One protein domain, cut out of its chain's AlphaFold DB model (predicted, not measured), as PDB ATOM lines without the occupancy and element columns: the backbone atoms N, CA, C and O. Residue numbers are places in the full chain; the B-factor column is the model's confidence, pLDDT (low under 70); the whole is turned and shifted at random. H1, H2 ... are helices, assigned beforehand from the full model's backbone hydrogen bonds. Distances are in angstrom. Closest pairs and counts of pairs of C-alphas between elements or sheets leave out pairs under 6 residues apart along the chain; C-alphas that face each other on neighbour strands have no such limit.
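What this domain is: This is residues 185 to 236 of the 1047 residues of an uncharacterized protein of Klebsormidium nitens (UniProt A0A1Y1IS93). The four helices make an open U: H1 and H2, crossed at a steep tilt, form one side, the short H3 lies at the base, and the long H4 is the other side, with a gap between it and the pair H1 and H2. H4 touches no helix, and the tight link from H3 joins it to the rest at the base of the U. The printed part has 52 residues, with four named helices in the order H1, H2, H3, H4 and no named strand. The class is all helix, with 40 of the 52 residues in helices. By its radius of gyration of the C-alphas, 10.8 A, the whole is compact, and its C-alphas span 26 by 22 by 20 A.

Where its parts are: After Ser 185, H1 takes residues 186 to 196 and is 15.3 A long from first to last C-alpha; C-alpha 186 is at (145.891, 209.597, 247.403). H2 takes residues 202 to 210 and measures 12.1 A, beginning with C-alpha 202 at (156.935, 214.487, 251.767). H3 takes residues 215 to 220 and measures 8.7 A. H4, the longest helix by residues, takes residues 223 to 236 and measures 19.9 A, ending with C-alpha 236 at (160.005, 206.244, 236.764).

How they stand to each other: H1 and H2 touch, with 12 pairs of C-alphas within 8 A; their closest C-alphas are those of Pro 186 and Ala 209, 4.4 A apart. They run opposite ways at a steep tilt of 50 degrees. H1 and H3 only just touch, with 3 pairs of C-alphas within 8 A, the closest being those of Trp 193 and Leu 215 at 6.0 A. Their lines are about perpendicular, at 75 degrees. H2 and H3 are apart, though they follow each other in the chain. H3 and H4 are close but not clearly touching; their closest C-alphas, those of Trp 218 and Arg 226, are 7.4 A apart. They run opposite ways at a steep tilt of 46 degrees. H4 is apart from both H1 and H2. In H1, H2 and H3 every O i to N i+4 pair is within hydrogen-bond range; in H4 it is 9 of 10.

The domain as a whole: The two C-alphas farthest apart are those of Glu 187 and Glu 224, at 27.4 A, and the first and last printed C-alphas, of Ser 185 and Leu 236, are 20.9 A apart. The printed part has no cut. The links from H1 to H2, from H2 to H3 and from H3 to H4 have 5, 4 and 2 residues and are tight. The mean pLDDT of the printed part is 92.4, and no printed residue is under 70.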
ATOM      1  N   SER A 185     141.979 206.919 248.655       80.75
ATOM      2  CA  SER A 185     142.365 208.078 247.849       80.75
ATOM      3  C   SER A 185     143.851 208.409 248.062       80.75
ATOM      4  O   SER A 185     144.418 208.030 249.089       80.75
ATOM      5  N   PRO A 186     144.523 209.143 247.159       87.12
ATOM      6  CA  PRO A 186     145.891 209.597 247.403       87.12
ATOM      7  C   PRO A 186     146.050 210.285 248.769       87.12
ATOM      8  O   PRO A 186     147.070 210.109 249.426       87.12
ATOM      9  N   GLU A 187     145.030 211.011 249.235       89.69
ATOM     10  CA  GLU A 187     144.992 211.633 250.560       89.69
ATOM     11  C   GLU A 187     144.814 210.621 251.699       89.69
ATOM     12  O   GLU A 187     145.403 210.814 252.758       89.69
ATOM     13  N   GLU A 188     144.021 209.566 251.514       83.19
ATOM     14  CA  GLU A 188     143.865 208.476 252.490       83.19
ATOM     15  C   GLU A 188     145.128 207.614 252.562       83.19
ATOM     16  O   GLU A 188     145.624 207.360 253.651       83.19
ATOM     17  N   ILE A 189     145.738 207.280 251.422       89.00
ATOM     18  CA  ILE A 189     147.046 206.617 251.358       89.00
ATOM     19  C   ILE A 189     148.097 207.493 252.033       89.00
ATOM     20  O   ILE A 189     148.839 207.014 252.888       89.00
ATOM     21  N   ALA A 190     148.160 208.783 251.691       92.94
ATOM     22  CA  ALA A 190     149.093 209.700 252.329       92.94
ATOM     23  C   ALA A 190     148.859 209.768 253.845       92.94
ATOM     24  O   ALA A 190     149.821 209.756 254.609       92.94
ATOM     25  N   ARG A 191     147.597 209.777 254.291       94.06
ATOM     26  CA  ARG A 191     147.245 209.771 255.712       94.06
ATOM     27  C   ARG A 191     147.677 208.479 256.399       94.06
ATOM     28  O   ARG A 191     148.383 208.574 257.391       94.06
ATOM     29  N   ASP A 192     147.372 207.308 255.849       92.25
ATOM     30  CA  ASP A 192     147.755 206.005 256.412       92.25
ATOM     31  C   ASP A 192     149.278 205.873 256.558       92.25
ATOM     32  O   ASP A 192     149.805 205.432 257.586       92.25
ATOM     33  N   TRP A 193     150.017 206.290 255.526       96.44
ATOM     34  CA  TRP A 193     151.477 206.299 255.544       96.44
ATOM     35  C   TRP A 193     152.041 207.323 256.534       96.44
ATOM     36  O   TRP A 193     153.014 207.019 257.227       96.44
ATOM     37  N   GLN A 194     151.446 208.513 256.625       96.81
ATOM     38  CA  GLN A 194     151.873 209.574 257.536       96.81
ATOM     39  C   GLN A 194     151.519 209.266 258.999       96.81
ATOM     40  O   GLN A 194     152.311 209.573 259.886       96.81
ATOM     41  N   GLU A 195     150.385 208.622 259.269       93.31
ATOM     42  CA  GLU A 195     149.993 208.159 260.604       93.31
ATOM     43  C   GLU A 195     150.944 207.065 261.102       93.31
ATOM     44  O   GLU A 195     151.432 207.131 262.232       93.31
ATOM     45  N   ALA A 196     151.282 206.095 260.246       93.12
ATOM     46  CA  ALA A 196     152.219 205.033 260.601       93.12
ATOM     47  C   ALA A 196     153.678 205.513 260.679       93.12
ATOM     48  O   ALA A 196     154.456 205.004 261.492       93.12
ATOM     49  N   TYR A 197     154.061 206.484 259.845       96.06
ATOM     50  CA  TYR A 197     155.416 207.030 259.771       96.06
ATOM     51  C   TYR A 197     155.387 208.566 259.699       96.06
ATOM     52  O   TYR A 197     155.621 209.139 258.634       96.06
ATOM     53  N   PRO A 198     155.224 209.271 260.838       95.06
ATOM     54  CA  PRO A 198     155.058 210.733 260.864       95.06
ATOM     55  C   PRO A 198     156.231 211.545 260.301       95.06
ATOM     56  O   PRO A 198     156.101 212.742 260.061       95.06
ATOM     57  N   LYS A 199     157.396 210.909 260.124       95.00
ATOM     58  CA  LYS A 199     158.623 211.503 259.571       95.00
ATOM     59  C   LYS A 199     158.908 211.069 258.129       95.00
ATOM     60  O   LYS A 199     160.041 211.228 257.677       95.00
ATOM     61  N   ILE A 200     157.943 210.462 257.439       94.94
ATOM     62  CA  ILE A 200     158.103 210.099 256.030       94.94
ATOM     63  C   ILE A 200     158.394 211.350 255.192       94.94
ATOM     64  O   ILE A 200     157.826 212.419 255.420       94.94
ATOM     65  N   ASP A 201     159.324 211.223 254.250       95.88
ATOM     66  CA  ASP A 201     159.732 212.326 253.386       95.88
ATOM     67  C   ASP A 201     158.547 212.771 252.493       95.88
ATOM     68  O   ASP A 201     157.956 211.918 251.825       95.88
ATOM     69  N   PRO A 202     158.154 214.061 252.463       96.06
ATOM     70  CA  PRO A 202     156.935 214.487 251.767       96.06
ATOM     71  C   PRO A 202     156.912 214.200 250.252       96.06
ATOM     72  O   PRO A 202     155.857 213.798 249.748       96.06
ATOM     73  N   PRO A 203     158.026 214.348 249.505       96.56
ATOM     74  CA  PRO A 203     158.103 213.883 248.120       96.56
ATOM     75  C   PRO A 203     157.864 212.375 247.965       96.56
ATOM     76  O   PRO A 203     157.115 211.975 247.075       96.56
ATOM     77  N   LEU A 204     158.434 211.544 248.849       95.69
ATOM     78  CA  LEU A 204     158.182 210.100 248.842       95.69
ATOM     79  C   LEU A 204     156.713 209.787 249.141       95.69
ATOM     80  O   LEU A 204     156.112 208.969 248.452       95.69
ATOM     81  N   LEU A 205     156.124 210.453 250.135       96.31
ATOM     82  CA  LEU A 205     154.715 210.289 250.493       96.31
ATOM     83  C   LEU A 205     153.792 210.640 249.321       96.31
ATOM     84  O   LEU A 205     152.894 209.870 248.984       96.31
ATOM     85  N   SER A 206     154.063 211.770 248.664       94.38
ATOM     86  CA  SER A 206     153.321 212.216 247.479       94.38
ATOM     87  C   SER A 206     153.447 211.209 246.336       94.38
ATOM     88  O   SER A 206     152.468 210.915 245.658       94.38
ATOM     89  N   PHE A 207     154.636 210.632 246.152       94.56
ATOM     90  CA  PHE A 207     154.878 209.618 245.133       94.56
ATOM     91  C   PHE A 207     154.179 208.283 245.441       94.56
ATOM     92  O   PHE A 207     153.595 207.686 244.542       94.56
ATOM     93  N   LEU A 208     154.180 207.816 246.694       94.19
ATOM     94  CA  LEU A 208     153.463 206.599 247.107       94.19
ATOM     95  C   LEU A 208     151.946 206.746 246.930       94.19
ATOM     96  O   LEU A 208     151.288 205.816 246.460       94.19
ATOM     97  N   ALA A 209     151.421 207.933 247.247       92.19
ATOM     98  CA  ALA A 209     150.037 208.311 246.997       92.19
ATOM     99  C   ALA A 209     149.720 208.341 245.488       92.19
ATOM    100  O   ALA A 209     148.731 207.754 245.057       92.19
ATOM    101  N   GLU A 210     150.597 208.924 244.662       93.06
ATOM    102  CA  GLU A 210     150.469 208.917 243.194       93.06
ATOM    103  C   GLU A 210     150.494 207.491 242.615       93.06
ATOM    104  O   GLU A 210     149.774 207.183 241.664       93.06
ATOM    105  N   LYS A 211     151.307 206.593 243.190       92.44
ATOM    106  CA  LYS A 211     151.386 205.178 242.789       92.44
ATOM    107  C   LYS A 211     150.323 204.291 243.430       92.44
ATOM    108  O   LYS A 211     150.365 203.081 243.212       92.44
ATOM    109  N   MET A 212     149.379 204.862 244.181       92.69
ATOM    110  CA  MET A 212     148.282 204.140 244.833       92.69
ATOM    111  C   MET A 212     148.757 202.939 245.671       92.69
ATOM    112  O   MET A 212     148.105 201.897 245.724       92.69
ATOM    113  N   THR A 213     149.930 203.048 246.299       93.81
ATOM    114  CA  THR A 213     150.497 201.961 247.106       93.81
ATOM    115  C   THR A 213     150.081 202.139 248.558       93.81
ATOM    116  O   THR A 213     150.626 202.990 249.254       93.81
ATOM    117  N   THR A 214     149.140 201.329 249.044       95.31
ATOM    118  CA  THR A 214     148.723 201.355 250.457       95.31
ATOM    119  C   THR A 214     149.803 200.758 251.363       95.31
ATOM    120  O   THR A 214     150.567 199.883 250.943       95.31
ATOM    121  N   LEU A 215     149.867 201.184 252.626       95.25
ATOM    122  CA  LEU A 215     150.831 200.624 253.578       95.25
ATOM    123  C   LEU A 215     150.604 199.120 253.810       95.25
ATOM    124  O   LEU A 215     151.562 198.361 253.952       95.25
ATOM    125  N   GLU A 216     149.345 198.685 253.829       91.50
ATOM    126  CA  GLU A 216     148.963 197.281 253.991       91.50
ATOM    127  C   GLU A 216     149.436 196.425 252.810       91.50
ATOM    128  O   GLU A 216     150.186 195.471 253.012       91.50
ATOM    129  N   SER A 217     149.123 196.827 251.574       91.00
ATOM    130  CA  SER A 217     149.571 196.110 250.369       91.00
ATOM    131  C   SER A 217     151.098 196.054 250.263       91.00
ATOM    132  O   SER A 217     151.675 195.029 249.875       91.00
ATOM    133  N   TRP A 218     151.786 197.121 250.689       95.19
ATOM    134  CA  TRP A 218     153.239 197.114 250.802       95.19
ATOM    135  C   TRP A 218     153.703 196.075 251.827       95.19
ATOM    136  O   TRP A 218     154.561 195.249 251.512       95.19
ATOM    137  N   ARG A 219     153.099 196.043 253.024       94.00
ATOM    138  CA  ARG A 219     153.411 195.080 254.098       94.00
ATOM    139  C   ARG A 219     153.131 193.625 253.720       94.00
ATOM    140  O   ARG A 219     153.856 192.746 254.183       94.00
ATOM    141  N   GLU A 220     152.155 193.365 252.866       89.81
ATOM    142  CA  GLU A 220     151.830 192.021 252.375       89.81
ATOM    143  C   GLU A 220     152.728 191.553 251.222       89.81
ATOM    144  O   GLU A 220     152.875 190.348 250.992       89.81
ATOM    145  N   SER A 221     153.364 192.492 250.517       89.25
ATOM    146  CA  SER A 221     154.269 192.191 249.408       89.25
ATOM    147  C   SER A 221     155.539 191.475 249.880       89.25
ATOM    148  O   SER A 221     156.122 191.818 250.912       89.25
ATOM    149  N   THR A 222     156.005 190.501 249.092       91.94
ATOM    150  CA  THR A 222     157.261 189.782 249.361       91.94
ATOM    151  C   THR A 222     158.477 190.694 249.171       91.94
ATOM    152  O   THR A 222     158.432 191.664 248.411       91.94
ATOM    153  N   THR A 223     159.602 190.368 249.816       90.12
ATOM    154  CA  THR A 223     160.856 191.133 249.685       90.12
ATOM    155  C   THR A 223     161.315 191.269 248.229       90.12
ATOM    156  O   THR A 223     161.754 192.341 247.817       90.12
ATOM    157  N   GLU A 224     161.176 190.208 247.431       88.25
ATOM    158  CA  GLU A 224     161.517 190.212 246.003       88.25
ATOM    159  C   GLU A 224     160.608 191.159 245.201       88.25
ATOM    160  O   GLU A 224     161.090 191.935 244.371       88.25
ATOM    161  N   HIS A 225     159.305 191.163 245.504       86.94
ATOM    162  CA  HIS A 225     158.345 192.058 244.862       86.94
ATOM    163  C   HIS A 225     158.632 193.525 245.203       86.94
ATOM    164  O   HIS A 225     158.713 194.359 244.300       86.94
ATOM    165  N   ARG A 226     158.888 193.834 246.482       94.75
ATOM    166  CA  ARG A 226     159.267 195.187 246.925       94.75
ATOM    167  C   ARG A 226     160.555 195.666 246.265       94.75
ATOM    168  O   ARG A 226     160.602 196.786 245.773       94.75
ATOM    169  N   THR A 227     161.578 194.812 246.196       92.19
ATOM    170  CA  THR A 227     162.863 195.153 245.559       92.19
ATOM    171  C   THR A 227     162.683 195.463 244.067       92.19
ATOM    172  O   THR A 227     163.229 196.444 243.563       92.19
ATOM    173  N   THR A 228     161.862 194.675 243.366       90.44
ATOM    174  CA  THR A 228     161.551 194.893 241.942       90.44
ATOM    175  C   THR A 228     160.758 196.184 241.728       90.44
ATOM    176  O   THR A 228     161.067 196.954 240.816       90.44
ATOM    177  N   ALA A 229     159.766 196.452 242.583       90.69
ATOM    178  CA  ALA A 229     158.976 197.677 242.539       90.69
ATOM    179  C   ALA A 229     159.848 198.922 242.765       90.69
ATOM    180  O   ALA A 229     159.776 199.852 241.967       90.69
ATOM    181  N   LEU A 230     160.734 198.908 243.768       94.56
ATOM    182  CA  LEU A 230     161.658 200.016 244.051       94.56
ATOM    183  C   LEU A 230     162.587 200.315 242.874       94.56
ATOM    184  O   LEU A 230     162.723 201.471 242.482       94.56
ATOM    185  N   TYR A 231     163.163 199.283 242.247       92.00
ATOM    186  CA  TYR A 231     164.006 199.467 241.062       92.00
ATOM    187  C   TYR A 231     163.246 200.136 239.903       92.00
ATOM    188  O   TYR A 231     163.777 201.021 239.227       92.00
ATOM    189  N   LEU A 232     161.991 199.737 239.668       89.56
ATOM    190  CA  LEU A 232     161.142 200.345 238.643       89.56
ATOM    191  C   LEU A 232     160.747 201.779 239.010       89.56
ATOM    192  O   LEU A 232     160.779 202.662 238.154       89.56
ATOM    193  N   TRP A 233     160.407 202.033 240.270       95.94
ATOM    194  CA  TRP A 233     159.992 203.348 240.748       95.94
ATOM    195  C   TRP A 233     161.119 204.370 240.726       95.94
ATOM    196  O   TRP A 233     160.903 205.473 240.229       95.94
ATOM    197  N   ALA A 234     162.333 203.981 241.118       93.19
ATOM    198  CA  ALA A 234     163.514 204.830 241.011       93.19
ATOM    199  C   ALA A 234     163.793 205.276 239.563       93.19
ATOM    200  O   ALA A 234     164.295 206.374 239.341       93.19
ATOM    201  N   ARG A 235     163.436 204.454 238.560       91.19
ATOM    202  CA  ARG A 235     163.553 204.809 237.131       91.19
ATOM    203  C   ARG A 235     162.404 205.669 236.609       91.19
ATOM    204  O   ARG A 235     162.593 206.378 235.625       91.19
ATOM    205  N   LEU A 236     161.216 205.543 237.198       85.12
ATOM    206  CA  LEU A 236     160.005 206.244 236.764       85.12
ATOM    207  C   LEU A 236     159.823 207.599 237.454       85.12
ATOM    208  O   LEU A 236     159.098 208.445 236.935       85.12
TER     209      LEU A 236